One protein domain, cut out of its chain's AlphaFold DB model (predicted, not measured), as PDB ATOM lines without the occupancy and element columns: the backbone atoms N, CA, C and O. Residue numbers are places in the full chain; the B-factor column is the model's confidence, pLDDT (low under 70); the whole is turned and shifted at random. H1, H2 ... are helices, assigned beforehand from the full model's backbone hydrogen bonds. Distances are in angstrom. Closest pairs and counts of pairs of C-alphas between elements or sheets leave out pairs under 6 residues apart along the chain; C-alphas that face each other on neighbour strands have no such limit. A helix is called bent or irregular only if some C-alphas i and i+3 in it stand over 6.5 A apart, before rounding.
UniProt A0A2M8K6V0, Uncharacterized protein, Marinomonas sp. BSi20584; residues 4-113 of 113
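Overview. This is residues 4 to 113 of the 113 residues of an uncharacterized protein of Marinomonas sp. BSi20584 (UniProt A0A2M8K6V0). H5 runs through the middle of a cluster of helices, with H1, H2 and H3 packed on one side of it and H6 and H7 on the other. Residues 106 to 113, at the end of H7 and beyond, stick out, while short H4 lies at the opposite end, near H3. The printed part has 110 residues, with seven named helices, H1 to H7 in chain order, no named strand, and the class all helix. It is compact, with a radius of gyration of the C-alphas of 14.4 A, and elongated, spanning 47 by 30 by 25 A.

Along the chain. H1, residues 4 to 13, begins with C-alpha 4 at (282.355, 259.116, 167.349). H2 holds residues 16 to 25, H3 30 to 40 and H4 47 to 51. H5, residues 56 to 71, is 22.6 A long. H6, residues 78 to 88, is only just irregular: C-alphas 85 and 88 are 6.7 A apart. H7, residues 94 to 111, is 25.8 A long and ends with C-alpha 111 at (299.928, 243.881, 189.390).

Arrangement. H5 is the hub, touching five helices. With residue 66 alone it only just touches H1, with 3 pairs of C-alphas within 8 A, the closest Met 13 and Phe 66 at 7.6 A. H2 and H3 form a helical hairpin, a shallow tilt of 24 degrees, closest C-alphas Glu 23 and Glu 32, 6.1 A. H3 touches residues 58 to 62 of H5, about perpendicular at 87 degrees, closest C-alphas Cys 35 and Ile 62, 6.7 A. H4 is close to H3 but not clearly touching, the closest C-alphas being Phe 38 and Asn 50, 7.1 A. Residues 94 to 100 of H7 touch H6, a steep tilt of 50 degrees, closest C-alphas Gly 87 and Gly 96, 5.0 A. Every O i to N i+4 pair is within hydrogen-bond range in H2, H3, H4, H5 and H7; H1 has 5 of 6 and H6 6 of 7.

Size, cuts and confidence. The C-alphas farthest apart, Ala 49 and Ala 113, are 49.1 A apart. The printed part has no cut and no long link. Its mean pLDDT is 71.2, and 40 residues are under 70, among them 4 to 15 and 36 to 54.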
ATOM      1  N   LYS A   4     282.379 260.288 166.463       39.50
ATOM      2  CA  LYS A   4     282.355 259.116 167.349       39.50
ATOM      3  C   LYS A   4     282.919 259.400 168.741       39.50
ATOM      4  O   LYS A   4     282.376 258.866 169.702       39.50
ATOM      5  N   ASP A   5     283.950 260.236 168.862       51.03
ATOM      6  CA  ASP A   5     284.598 260.502 170.154       51.03
ATOM      7  C   ASP A   5     283.687 261.339 171.075       51.03
ATOM      8  O   ASP A   5     283.592 261.070 172.270       51.03
ATOM      9  N   THR A   6     282.919 262.275 170.507       52.72
ATOM     10  CA  THR A   6     281.925 263.085 171.236       52.72
ATOM     11  C   THR A   6     280.764 262.238 171.779       52.72
ATOM     12  O   THR A   6     280.315 262.446 172.901       52.72
ATOM     13  N   ASN A   7     280.305 261.231 171.026       57.12
ATOM     14  CA  ASN A   7     279.193 260.361 171.435       57.12
ATOM     15  C   ASN A   7     279.523 259.453 172.630       57.12
ATOM     16  O   ASN A   7     278.628 259.102 173.399       57.12
ATOM     17  N   THR A   8     280.787 259.061 172.796       56.59
ATOM     18  CA  THR A   8     281.225 258.251 173.944       56.59
ATOM     19  C   THR A   8     281.175 259.056 175.238       56.59
ATOM     20  O   THR A   8     280.672 258.556 176.241       56.59
ATOM     21  N   ILE A   9     281.609 260.319 175.193       57.81
ATOM     22  CA  ILE A   9     281.520 261.251 176.325       57.81
ATOM     23  C   ILE A   9     280.047 261.466 176.696       57.81
ATOM     24  O   ILE A   9     279.678 261.303 177.851       57.81
ATOM     25  N   ILE A  10     279.173 261.688 175.705       57.47
ATOM     26  CA  ILE A  10     277.719 261.833 175.914       57.47
ATOM     27  C   ILE A  10     277.116 260.616 176.633       57.47
ATOM     28  O   ILE A  10     276.320 260.763 177.557       57.47
ATOM     29  N   ARG A  11     277.479 259.393 176.230       63.44
ATOM     30  CA  ARG A  11     276.956 258.173 176.871       63.44
ATOM     31  C   ARG A  11     277.458 257.995 178.295       63.44
ATOM     32  O   ARG A  11     276.686 257.574 179.146       63.44
ATOM     33  N   ALA A  12     278.731 258.289 178.534       59.19
ATOM     34  CA  ALA A  12     279.308 258.200 179.865       59.19
ATOM     35  C   ALA A  12     278.727 259.256 180.810       59.19
ATOM     36  O   ALA A  12     278.568 258.973 181.984       59.19
ATOM     37  N   MET A  13     278.355 260.432 180.300       61.47
ATOM     38  CA  MET A  13     277.805 261.514 181.117       61.47
ATOM     39  C   MET A  13     276.306 261.384 181.405       61.47
ATOM     40  O   MET A  13     275.843 261.864 182.428       61.47
ATOM     41  N   ASN A  14     275.565 260.663 180.561       62.09
ATOM     42  CA  ASN A  14     274.203 260.206 180.867       62.09
ATOM     43  C   ASN A  14     274.178 258.973 181.791       62.09
ATOM     44  O   ASN A  14     273.111 258.409 182.040       62.09
ATOM     45  N   ASN A  15     275.341 258.503 182.248       69.44
ATOM     46  CA  ASN A  15     275.412 257.442 183.236       69.44
ATOM     47  C   ASN A  15     275.114 258.035 184.622       69.44
ATOM     48  O   ASN A  15     275.772 258.985 185.038       69.44
ATOM     49  N   VAL A  16     274.143 257.452 185.326       71.81
ATOM     50  CA  VAL A  16     273.785 257.830 186.702       71.81
ATOM     51  C   VAL A  16     275.016 257.804 187.612       71.81
ATOM     52  O   VAL A  16     275.246 258.768 188.328       71.81
ATOM     53  N   ASP A  17     275.883 256.798 187.480       78.81
ATOM     54  CA  ASP A  17     277.108 256.673 188.279       78.81
ATOM     55  C   ASP A  17     278.086 257.837 188.034       78.81
ATOM     56  O   ASP A  17     278.829 258.241 188.929       78.81
ATOM     57  N   PHE A  18     278.102 258.391 186.817       80.88
ATOM     58  CA  PHE A  18     278.916 259.563 186.503       80.88
ATOM     59  C   PHE A  18     278.328 260.835 187.120       80.88
ATOM     60  O   PHE A  18     279.077 261.647 187.660       80.88
ATOM     61  N   MET A  19     277.008 261.021 187.046       79.38
ATOM     62  CA  MET A  19     276.352 262.190 187.635       79.38
ATOM     63  C   MET A  19     276.454 262.175 189.164       79.38
ATOM     64  O   MET A  19     276.883 263.176 189.731       79.38
ATOM     65  N   ASP A  20     276.235 261.023 189.805       81.69
ATOM     66  CA  ASP A  20     276.459 260.833 191.244       81.69
ATOM     67  C   ASP A  20     277.917 261.155 191.629       81.69
ATOM     68  O   ASP A  20     278.188 261.806 192.643       81.69
ATOM     69  N   PHE A  21     278.881 260.749 190.792       84.50
ATOM     70  CA  PHE A  21     280.294 261.084 190.978       84.50
ATOM     71  C   PHE A  21     280.573 262.590 190.856       84.50
ATOM     72  O   PHE A  21     281.389 263.126 191.614       84.50
ATOM     73  N   VAL A  22     279.931 263.283 189.909       83.44
ATOM     74  CA  VAL A  22     280.049 264.741 189.762       83.44
ATOM     75  C   VAL A  22     279.463 265.434 190.983       83.44
ATOM     76  O   VAL A  22     280.155 266.254 191.583       83.44
ATOM     77  N   GLU A  23     278.249 265.078 191.392       82.06
ATOM     78  CA  GLU A  23     277.570 265.649 192.557       82.06
ATOM     79  C   GLU A  23     278.383 265.465 193.842       82.06
ATOM     80  O   GLU A  23     278.522 266.397 194.636       82.06
ATOM     81  N   SER A  24     279.009 264.298 194.033       84.38
ATOM     82  CA  SER A  24     279.804 264.037 195.235       84.38
ATOM     83  C   SER A  24     281.109 264.845 195.307       84.38
ATOM     84  O   SER A  24     281.721 264.923 196.376       84.38
ATOM     85  N   HIS A  25     281.573 265.425 194.194       81.75
ATOM     86  CA  HIS A  25     282.857 266.136 194.103       81.75
ATOM     87  C   HIS A  25     282.740 267.608 193.656       81.75
ATOM     88  O   HIS A  25     283.694 268.374 193.853       81.75
ATOM     89  N   ASP A  26     281.610 268.036 193.087       81.38
ATOM     90  CA  ASP A  26     281.322 269.436 192.772       81.38
ATOM     91  C   ASP A  26     280.958 270.200 194.046       81.38
ATOM     92  O   ASP A  26     279.845 270.158 194.559       81.38
ATOM     93  N   LYS A  27     281.918 270.980 194.542       70.00
ATOM     94  CA  LYS A  27     281.765 271.745 195.785       70.00
ATOM     95  C   LYS A  27     280.677 272.825 195.723       70.00
ATOM     96  O   LYS A  27     280.279 273.318 196.776       70.00
ATOM     97  N   ASN A  28     280.244 273.237 194.528       71.25
ATOM     98  CA  ASN A  28     279.426 274.439 194.344       71.25
ATOM     99  C   ASN A  28     278.088 274.191 193.623       71.25
ATOM    100  O   ASN A  28     277.348 275.160 193.429       71.25
ATOM    101  N   GLY A  29     277.804 272.962 193.170       70.38
ATOM    102  CA  GLY A  29     276.611 272.607 192.379       70.38
ATOM    103  C   GLY A  29     276.489 273.351 191.038       70.38
ATOM    104  O   GLY A  29     275.409 273.450 190.455       70.38
ATOM    105  N   ARG A  30     277.574 273.985 190.573       70.62
ATOM    106  CA  ARG A  30     277.606 274.735 189.302       70.62
ATOM    107  C   ARG A  30     278.076 273.858 188.155       70.62
ATOM    108  O   ARG A  30     277.691 274.110 187.019       70.62
ATOM    109  N   LEU A  31     278.920 272.877 188.453       73.31
ATOM    110  CA  LEU A  31     279.450 271.930 187.491       73.31
ATOM    111  C   LEU A  31     278.409 270.862 187.159       73.31
ATOM    112  O   LEU A  31     278.252 270.561 185.988       73.31
ATOM    113  N   GLU A  32     277.646 270.389 188.147       69.06
ATOM    114  CA  GLU A  32     276.458 269.543 187.946       69.06
ATOM    115  C   GLU A  32     275.496 270.192 186.938       69.06
ATOM    116  O   GLU A  32     275.250 269.645 185.868       69.06
ATOM    117  N   LYS A  33     275.079 271.438 187.197       68.44
ATOM    118  CA  LYS A  33     274.216 272.209 186.287       68.44
ATOM    119  C   LYS A  33     274.852 272.487 184.930       68.44
ATOM    120  O   LYS A  33     274.141 272.567 183.936       68.44
ATOM    121  N   ALA A  34     276.169 272.686 184.866       68.44
ATOM    122  CA  ALA A  34     276.874 272.889 183.601       68.44
ATOM    123  C   ALA A  34     276.963 271.590 182.787       68.44
ATOM    124  O   ALA A  34     276.837 271.647 181.567       68.44
ATOM    125  N   CYS A  35     277.128 270.437 183.441       70.31
ATOM    126  CA  CYS A  35     276.992 269.119 182.832       70.31
ATOM    127  C   CYS A  35     275.550 268.937 182.339       70.31
ATOM    128  O   CYS A  35     275.325 268.794 181.143       70.31
ATOM    129  N   GLU A  36     274.549 269.061 183.207       65.19
ATOM    130  CA  GLU A  36     273.145 268.961 182.802       65.19
ATOM    131  C   GLU A  36     272.799 269.902 181.635       65.19
ATOM    132  O   GLU A  36     272.186 269.462 180.664       65.19
ATOM    133  N   ALA A  37     273.233 271.167 181.661       61.34
ATOM    134  CA  ALA A  37     272.981 272.135 180.591       61.34
ATOM    135  C   ALA A  37     273.728 271.804 179.288       61.34
ATOM    136  O   ALA A  37     273.135 271.868 178.212       61.34
ATOM    137  N   PHE A  38     275.004 271.407 179.359       60.38
ATOM    138  CA  PHE A  38     275.767 270.992 178.176       60.38
ATOM    139  C   PHE A  38     275.102 269.793 177.477       60.38
ATOM    140  O   PHE A  38     275.119 269.711 176.248       60.38
ATOM    141  N   PHE A  39     274.496 268.872 178.237       56.03
ATOM    142  CA  PHE A  39     274.041 267.575 177.721       56.03
ATOM    143  C   PHE A  39     272.527 267.460 177.475       56.03
ATOM    144  O   PHE A  39     272.134 266.781 176.523       56.03
ATOM    145  N   THR A  40     271.673 268.164 178.226       51.72
ATOM    146  CA  THR A  40     270.208 268.165 178.013       51.72
ATOM    147  C   THR A  40     269.829 268.799 176.663       51.72
ATOM    148  O   THR A  40     268.830 268.417 176.051       51.72
ATOM    149  N   GLU A  41     270.655 269.706 176.129       45.84
ATOM    150  CA  GLU A  41     270.402 270.397 174.854       45.84
ATOM    151  C   GLU A  41     271.154 269.817 173.640       45.84
ATOM    152  O   GLU A  41     270.787 270.102 172.500       45.84
ATOM    153  N   TYR A  42     272.124 268.912 173.825       44.12
ATOM    154  CA  TYR A  42     272.850 268.267 172.711       44.12
ATOM    155  C   TYR A  42     271.986 267.264 171.911       44.12
ATOM    156  O   TYR A  42     272.379 266.804 170.838       44.12
ATOM    157  N   HIS A  43     270.778 266.959 172.402       46.31
ATOM    158  CA  HIS A  43     269.749 266.187 171.697       46.31
ATOM    159  C   HIS A  43     268.883 267.023 170.733       46.31
ATOM    160  O   HIS A  43     268.124 266.445 169.952       46.31
ATOM    161  N   ARG A  44     268.987 268.362 170.732       45.53
ATOM    162  CA  ARG A  44     268.265 269.240 169.795       45.53
ATOM    163  C   ARG A  44     269.234 270.130 169.028       45.53
ATOM    164  O   ARG A  44     269.562 271.197 169.504       45.53
ATOM    165  N   THR A  45     269.640 269.695 167.834       50.41
ATOM    166  CA  THR A  45     270.134 270.479 166.669       50.41
ATOM    167  C   THR A  45     271.161 271.625 166.823       50.41
ATOM    168  O   THR A  45     271.647 272.060 165.785       50.41
ATOM    169  N   ASP A  46     271.562 272.082 168.014       54.34
ATOM    170  CA  ASP A  46     272.325 273.333 168.200       54.34
ATOM    171  C   ASP A  46     273.454 273.250 169.250       54.34
ATOM    172  O   ASP A  46     273.870 274.218 169.885       54.34
ATOM    173  N   ALA A  47     274.009 272.048 169.384       51.19
ATOM    174  CA  ALA A  47     275.232 271.723 170.115       51.19
ATOM    175  C   ALA A  47     276.362 272.774 170.017       51.19
ATOM    176  O   ALA A  47     277.028 273.081 171.006       51.19
ATOM    177  N   ALA A  48     276.588 273.322 168.819       49.28
ATOM    178  CA  ALA A  48     277.672 274.262 168.545       49.28
ATOM    179  C   ALA A  48     277.419 275.670 169.117       49.28
ATOM    180  O   ALA A  48     278.365 276.304 169.582       49.28
ATOM    181  N   ALA A  49     276.167 276.147 169.128       54.25
ATOM    182  CA  ALA A  49     275.802 277.442 169.709       54.25
ATOM    183  C   ALA A  49     275.846 277.415 171.247       54.25
ATOM    184  O   ALA A  49     276.262 278.379 171.893       54.25
ATOM    185  N   ASN A  50     275.510 276.278 171.852       54.59
ATOM    186  CA  ASN A  50     275.565 276.126 173.306       54.59
ATOM    187  C   ASN A  50     276.991 275.925 173.830       54.59
ATOM    188  O   ASN A  50     277.340 276.463 174.879       54.59
ATOM    189  N   LEU A  51     277.858 275.264 173.055       53.72
ATOM    190  CA  LEU A  51     279.304 275.230 173.305       53.72
ATOM    191  C   LEU A  51     279.913 276.636 173.423       53.72
ATOM    192  O   LEU A  51     280.809 276.833 174.237       53.72
ATOM    193  N   THR A  52     279.412 277.620 172.665       57.28
ATOM    194  CA  THR A  52     279.867 279.018 172.780       57.28
ATOM    195  C   THR A  52     279.328 279.763 174.005       57.28
ATOM    196  O   THR A  52     279.890 280.793 174.372       57.28
ATOM    197  N   ALA A  53     278.273 279.260 174.653       65.31
ATOM    198  CA  ALA A  53     277.704 279.853 175.865       65.31
ATOM    199  C   ALA A  53     278.391 279.360 177.150       65.31
ATOM    200  O   ALA A  53     278.359 280.045 178.176       65.31
ATOM    201  N   ILE A  54     279.029 278.185 177.106       69.75
ATOM    202  CA  ILE A  54     279.785 277.647 178.238       69.75
ATOM    203  C   ILE A  54     281.193 278.237 178.233       69.75
ATOM    204  O   ILE A  54     281.894 278.230 177.225       69.75
ATOM    205  N   SER A  55     281.631 278.738 179.388       75.50
ATOM    206  CA  SER A  55     283.000 279.222 179.530       75.50
ATOM    207  C   SER A  55     284.006 278.081 179.355       75.50
ATOM    208  O   SER A  55     283.802 276.961 179.829       75.50
ATOM    209  N   GLU A  56     285.146 278.386 178.739       76.06
ATOM    210  CA  GLU A  56     286.252 277.439 178.556       76.06
ATOM    211  C   GLU A  56     286.663 276.759 179.874       76.06
ATOM    212  O   GLU A  56     286.920 275.558 179.921       76.06
ATOM    213  N   GLN A  57     286.629 277.501 180.981       78.06
ATOM    214  CA  GLN A  57     286.949 276.979 182.306       78.06
ATOM    215  C   GLN A  57     285.962 275.904 182.791       78.06
ATOM    216  O   GLN A  57     286.375 274.933 183.432       78.06
ATOM    217  N   HIS A  58     284.670 276.045 182.482       76.50
ATOM    218  CA  HIS A  58     283.691 275.001 182.778       76.50
ATOM    219  C   HIS A  58     283.894 273.786 181.876       76.50
ATOM    220  O   HIS A  58     283.860 272.672 182.385       76.50
ATOM    221  N   LEU A  59     284.206 273.972 180.589       74.50
ATOM    222  CA  LEU A  59     284.519 272.856 179.687       74.50
ATOM    223  C   LEU A  59     285.735 272.049 180.166       74.50
ATOM    224  O   LEU A  59     285.677 270.823 180.222       74.50
ATOM    225  N   ILE A  60     286.807 272.728 180.589       78.44
ATOM    226  CA  ILE A  60     287.987 272.088 181.193       78.44
ATOM    227  C   ILE A  60     287.603 271.310 182.458       78.44
ATOM    228  O   ILE A  60     288.087 270.201 182.681       78.44
ATOM    229  N   SER A  61     286.732 271.879 183.290       80.19
ATOM    230  CA  SER A  61     286.296 271.240 184.535       80.19
ATOM    231  C   SER A  61     285.444 269.997 184.264       80.19
ATOM    232  O   SER A  61     285.685 268.958 184.869       80.19
ATOM    233  N   ILE A  62     284.516 270.068 183.309       79.06
ATOM    234  CA  ILE A  62     283.710 268.926 182.858       79.06
ATOM    235  C   ILE A  62     284.627 267.809 182.343       79.06
ATOM    236  O   ILE A  62     284.506 266.658 182.762       79.06
ATOM    237  N   TRP A  63     285.599 268.158 181.495       79.00
ATOM    238  CA  TRP A  63     286.584 267.209 180.978       79.00
ATOM    239  C   TRP A  63     287.389 266.541 182.094       79.00
ATOM    240  O   TRP A  63     287.564 265.324 182.107       79.00
ATOM    241  N   ARG A  64     287.831 267.326 183.078       83.56
ATOM    242  CA  ARG A  64     288.570 266.824 184.236       83.56
ATOM    243  C   ARG A  64     287.776 265.791 185.029       83.56
ATOM    244  O   ARG A  64     288.338 264.765 185.401       83.56
ATOM    245  N   PHE A  65     286.489 266.033 185.254       85.31
ATOM    246  CA  PHE A  65     285.612 265.083 185.941       85.31
ATOM    247  C   PHE A  65     285.374 263.822 185.119       85.31
ATOM    248  O   PHE A  65     285.412 262.728 185.670       85.31
ATOM    249  N   PHE A  66     285.199 263.954 183.805       80.88
ATOM    250  CA  PHE A  66     285.074 262.807 182.911       80.88
ATOM    251  C   PHE A  66     286.305 261.894 182.962       80.88
ATOM    252  O   PHE A  66     286.172 260.686 183.151       80.88
ATOM    253  N   VAL A  67     287.510 262.460 182.858       80.62
ATOM    254  CA  VAL A  67     288.750 261.678 182.954       80.62
ATOM    255  C   VAL A  67     288.905 261.060 184.344       80.62
ATOM    256  O   VAL A  67     289.241 259.883 184.452       80.62
ATOM    257  N   ALA A  68     288.614 261.818 185.402       85.56
ATOM    258  CA  ALA A  68     288.679 261.323 186.771       85.56
ATOM    259  C   ALA A  68     287.741 260.127 186.994       85.56
ATOM    260  O   ALA A  68     288.172 259.118 187.540       85.56
ATOM    261  N   TYR A  69     286.507 260.197 186.491       84.81
ATOM    262  CA  TYR A  69     285.553 259.089 186.530       84.81
ATOM    263  C   TYR A  69     286.065 257.857 185.773       84.81
ATOM    264  O   TYR A  69     286.089 256.761 186.325       84.81
ATOM    265  N   MET A  70     286.540 258.038 184.535       79.94
ATOM    266  CA  MET A  70     287.056 256.939 183.707       79.94
ATOM    267  C   MET A  70     288.258 256.222 184.334       79.94
ATOM    268  O   MET A  70     288.462 255.036 184.081       79.94
ATOM    269  N   LEU A  71     289.058 256.939 185.125       81.88
ATOM    270  CA  LEU A  71     290.262 256.418 185.775       81.88
ATOM    271  C   LEU A  71     290.052 256.051 187.253       81.88
ATOM    272  O   LEU A  71     290.969 255.531 187.882       81.88
ATOM    273  N   GLY A  72     288.874 256.320 187.825       83.94
ATOM    274  CA  GLY A  72     288.601 256.108 189.250       83.94
ATOM    275  C   GLY A  72     289.400 257.028 190.182       83.94
ATOM    276  O   GLY A  72     289.718 256.647 191.307       83.94
ATOM    277  N   PHE A  73     289.763 258.228 189.724       86.25
ATOM    278  CA  PHE A  73     290.511 259.217 190.500       86.25
ATOM    279  C   PHE A  73     289.594 260.268 191.125       86.25
ATOM    280  O   PHE A  73     288.499 260.546 190.645       86.25
ATOM    281  N   ALA A  74     290.088 260.936 192.170       86.38
ATOM    282  CA  ALA A  74     289.456 262.155 192.659       86.38
ATOM    283  C   ALA A  74     289.685 263.300 191.647       86.38
ATOM    284  O   ALA A  74     290.843 263.563 191.302       86.38
ATOM    285  N   PRO A  75     288.646 264.053 191.226       84.44
ATOM    286  CA  PRO A  75     288.780 265.104 190.217       84.44
ATOM    287  C   PRO A  75     289.823 266.154 190.578       84.44
ATOM    288  O   PRO A  75     290.568 266.607 189.721       84.44
ATOM    289  N   TYR A  76     289.939 266.509 191.855       85.44
ATOM    290  CA  TYR A  76     290.910 267.490 192.351       85.44
ATOM    291  C   TYR A  76     292.078 266.849 193.112       85.44
ATOM    292  O   TYR A  76     292.698 267.491 193.954       85.44
ATOM    293  N   GLY A  77     292.337 265.564 192.866       85.75
ATOM    294  CA  GLY A  77     293.443 264.833 193.472       85.75
ATOM    295  C   GLY A  77     294.741 264.953 192.676       85.75
ATOM    296  O   GLY A  77     294.733 265.204 191.471       85.75
ATOM    297  N   PHE A  78     295.857 264.664 193.348       88.06
ATOM    298  CA  PHE A  78     297.203 264.684 192.763       88.06
ATOM    299  C   PHE A  78     297.338 263.787 191.519       88.06
ATOM    300  O   PHE A  78     297.985 264.160 190.546       88.06
ATOM    301  N   GLN A  79     296.692 262.616 191.519       84.69
ATOM    302  CA  GLN A  79     296.687 261.697 190.372       84.69
ATOM    303  C   GLN A  79     296.023 262.322 189.138       84.69
ATOM    304  O   GLN A  79     296.475 262.108 188.016       84.69
ATOM    305  N   MET A  80     294.983 263.131 189.346       86.44
ATOM    306  CA  MET A  80     294.288 263.822 188.268       86.44
ATOM    307  C   MET A  80     295.090 265.022 187.751       86.44
ATOM    308  O   MET A  80     295.106 265.262 186.545       86.44
ATOM    309  N   ASP A  81     295.804 265.737 188.626       85.75
ATOM    310  CA  ASP A  81     296.762 266.768 188.198       85.75
ATOM    311  C   ASP A  81     297.867 266.161 187.321       85.75
ATOM    312  O   ASP A  81     298.122 266.651 186.222       85.75
ATOM    313  N   ALA A  82     298.436 265.025 187.738       83.56
ATOM    314  CA  ALA A  82     299.428 264.301 186.947       83.56
ATOM    315  C   ALA A  82     298.864 263.804 185.602       83.56
ATOM    316  O   ALA A  82     299.557 263.869 184.589       83.56
ATOM    317  N   ALA A  83     297.616 263.327 185.562       79.44
ATOM    318  CA  ALA A  83     296.952 262.935 184.316       79.44
ATOM    319  C   ALA A  83     296.762 264.129 183.366       79.44
ATOM    320  O   ALA A  83     296.983 264.007 182.160       79.44
ATOM    321  N   PHE A  84     296.397 265.298 183.901       79.25
ATOM    322  CA  PHE A  84     296.318 266.533 183.125       79.25
ATOM    323  C   PHE A  84     297.676 266.898 182.531       79.25
ATOM    324  O   PHE A  84     297.771 267.084 181.320       79.25
ATOM    325  N   ASP A  85     298.733 266.917 183.339       80.81
ATOM    326  CA  ASP A  85     300.072 267.279 182.871       80.81
ATOM    327  C   ASP A  85     300.652 266.284 181.849       80.81
ATOM    328  O   ASP A  85     301.426 266.687 180.979       80.81
ATOM    329  N   ASN A  86     300.226 265.017 181.879       73.88
ATOM    330  CA  ASN A  86     300.697 263.953 180.984       73.88
ATOM    331  C   ASN A  86     299.773 263.674 179.782       73.88
ATOM    332  O   ASN A  86     299.668 262.536 179.324       73.88
ATOM    333  N   GLY A  87     299.122 264.705 179.235       70.06
ATOM    334  CA  GLY A  87     298.409 264.602 177.950       70.06
ATOM    335  C   GLY A  87     296.885 264.542 178.040       70.06
ATOM    336  O   GLY A  87     296.232 264.179 177.066       70.06
ATOM    337  N   CYS A  88     296.299 264.901 179.189       74.56
ATOM    338  CA  CYS A  88     294.862 265.197 179.294       74.56
ATOM    339  C   CYS A  88     294.569 266.693 179.501       74.56
ATOM    340  O   CYS A  88     293.421 267.061 179.751       74.56
ATOM    341  N   ARG A  89     295.589 267.563 179.411       72.44
ATOM    342  CA  ARG A  89     295.472 269.012 179.653       72.44
ATOM    343  C   ARG A  89     294.529 269.699 178.677       72.44
ATOM    344  O   ARG A  89     293.844 270.646 179.055       72.44
ATOM    345  N   GLN A  90     294.542 269.265 177.420       72.81
ATOM    346  CA  GLN A  90     293.664 269.813 176.396       72.81
ATOM    347  C   GLN A  90     292.291 269.122 176.485       72.81
ATOM    348  O   GLN A  90     292.248 267.889 176.496       72.81
ATOM    349  N   PRO A  91     291.168 269.868 176.483       61.94
ATOM    350  CA  PRO A  91     289.818 269.313 176.677       61.94
ATOM    351  C   PRO A  91     289.365 268.276 175.632       61.94
ATOM    352  O   PRO A  91     288.299 267.686 175.761       61.94
ATOM    353  N   TRP A  92     290.142 268.081 174.566       65.38
ATOM    354  CA  TRP A  92     289.826 267.235 173.412       65.38
ATOM    355  C   TRP A  92     290.969 266.290 173.025       65.38
ATOM    356  O   TRP A  92     290.945 265.708 171.936       65.38
ATOM    357  N   GLU A  93     291.972 266.109 173.887       72.31
ATOM    358  CA  GLU A  93     293.094 265.193 173.640       72.31
ATOM    359  C   GLU A  93     292.685 263.734 173.883       72.31
ATOM    360  O   GLU A  93     293.142 263.036 174.782       72.31
ATOM    361  N   THR A  94     291.752 263.275 173.050       65.44
ATOM    362  CA  THR A  94     291.146 261.941 173.129       65.44
ATOM    363  C   THR A  94     292.158 260.818 172.923       65.44
ATOM    364  O   THR A  94     292.014 259.764 173.537       65.44
ATOM    365  N   ASP A  95     293.198 261.038 172.115       71.75
ATOM    366  CA  ASP A  95     294.283 260.070 171.930       71.75
ATOM    367  C   ASP A  95     295.160 259.965 173.185       71.75
ATOM    368  O   ASP A  95     295.518 258.857 173.583       71.75
ATOM    369  N   GLY A  96     295.422 261.091 173.860       71.56
ATOM    370  CA  GLY A  96     296.105 261.117 175.155       71.56
ATOM    371  C   GLY A  96     295.305 260.387 176.232       71.56
ATOM    372  O   GLY A  96     295.850 259.530 176.925       71.56
ATOM    373  N   LEU A  97     293.989 260.618 176.295       71.31
ATOM    374  CA  LEU A  97     293.106 259.894 177.211       71.31
ATOM    375  C   LEU A  97     293.066 258.386 176.924       71.31
ATOM    376  O   LEU A  97     293.183 257.582 177.846       71.31
ATOM    377  N   LYS A  98     292.901 257.979 175.657       74.56
ATOM    378  CA  LYS A  98     292.875 256.557 175.270       74.56
ATOM    379  C   LYS A  98     294.174 255.860 175.653       74.56
ATOM    380  O   LYS A  98     294.136 254.763 176.211       74.56
ATOM    381  N   LYS A  99     295.310 256.507 175.380       80.81
ATOM    382  CA  LYS A  99     296.629 256.015 175.773       80.81
ATOM    383  C   LYS A  99     296.722 255.858 177.293       80.81
ATOM    384  O   LYS A  99     297.055 254.773 177.753       80.81
ATOM    385  N   LEU A 100     296.329 256.879 178.053       80.50
ATOM    386  CA  LEU A 100     296.374 256.856 179.516       80.50
ATOM    387  C   LEU A 100     295.500 255.745 180.123       80.50
ATOM    388  O   LEU A 100     295.955 255.024 181.005       80.50
ATOM    389  N   ILE A 101     294.266 255.564 179.637       78.56
ATOM    390  CA  ILE A 101     293.380 254.468 180.076       78.56
ATOM    391  C   ILE A 101     294.023 253.107 179.789       78.56
ATOM    392  O   ILE A 101     293.968 252.210 180.629       78.56
ATOM    393  N   THR A 102     294.642 252.953 178.615       80.19
ATOM    394  CA  THR A 102     295.293 251.700 178.207       80.19
ATOM    395  C   THR A 102     296.472 251.380 179.123       80.19
ATOM    396  O   THR A 102     296.536 250.282 179.664       80.19
ATOM    397  N   GLU A 103     297.339 252.361 179.386       83.25
ATOM    398  CA  GLU A 103     298.482 252.213 180.296       83.25
ATOM    399  C   GLU A 103     298.038 251.851 181.723       83.25
ATOM    400  O   GLU A 103     298.618 250.962 182.345       83.25
ATOM    401  N   GLN A 104     296.981 252.485 182.245       80.31
ATOM    402  CA  GLN A 104     296.434 252.149 183.567       80.31
ATOM    403  C   GLN A 104     295.837 250.738 183.610       80.31
ATOM    404  O   GLN A 104     295.992 250.028 184.605       80.31
ATOM    405  N   HIS A 105     295.182 250.304 182.532       79.62
ATOM    406  CA  HIS A 105     294.633 248.955 182.434       79.62
ATOM    407  C   HIS A 105     295.737 247.888 182.391       79.62
ATOM    408  O   HIS A 105     295.660 246.891 183.108       79.62
ATOM    409  N   GLU A 106     296.792 248.117 181.607       83.12
ATOM    410  CA  GLU A 106     297.967 247.239 181.540       83.12
ATOM    411  C   GLU A 106     298.697 247.161 182.889       83.12
ATOM    412  O   GLU A 106     299.043 246.068 183.342       83.12
ATOM    413  N   LEU A 107     298.867 248.301 183.571       81.19
ATOM    414  CA  LEU A 107     299.427 248.357 184.921       81.19
ATOM    415  C   LEU A 107     298.598 247.536 185.909       81.19
ATOM    416  O   LEU A 107     299.169 246.725 186.640       81.19
ATOM    417  N   ALA A 108     297.273 247.694 185.905       76.25
ATOM    418  CA  ALA A 108     296.385 246.919 186.763       76.25
ATOM    419  C   ALA A 108     296.543 245.414 186.508       76.25
ATOM    420  O   ALA A 108     296.759 244.663 187.452       76.25
ATOM    421  N   ILE A 109     296.531 244.972 185.245       77.69
ATOM    422  CA  ILE A 109     296.717 243.556 184.890       77.69
ATOM    423  C   ILE A 109     298.073 243.031 185.385       77.69
ATOM    424  O   ILE A 109     298.130 241.951 185.966       77.69
ATOM    425  N   SER A 110     299.152 243.796 185.198       75.69
ATOM    426  CA  SER A 110     300.506 243.390 185.606       75.69
ATOM    427  C   SER A 110     300.700 243.276 187.121       75.69
ATOM    428  O   SER A 110     301.576 242.544 187.565       75.69
ATOM    429  N   GLN A 111     299.889 243.972 187.925       63.97
ATOM    430  CA  GLN A 111     299.928 243.881 189.390       63.97
ATOM    431  C   GLN A 111     299.196 242.644 189.933       63.97
ATOM    432  O   GLN A 111     299.362 242.304 191.105       63.97
ATOM    433  N   PHE A 112     298.403 241.970 189.094       54.84
ATOM    434  CA  PHE A 112     297.669 240.749 189.435       54.84
ATOM    435  C   PHE A 112     298.189 239.495 188.704       54.84
ATOM    436  O   PHE A 112     297.580 238.432 188.843       54.84
ATOM    437  N   ALA A 113     299.281 239.609 187.938       50.84
ATOM    438  CA  ALA A 113     299.961 238.515 187.233       50.84
ATOM    439  C   ALA A 113     301.222 238.063 187.984       50.84
ATOM    440  O   ALA A 113     301.492 236.840 187.978       50.84
TER     441      ALA A 113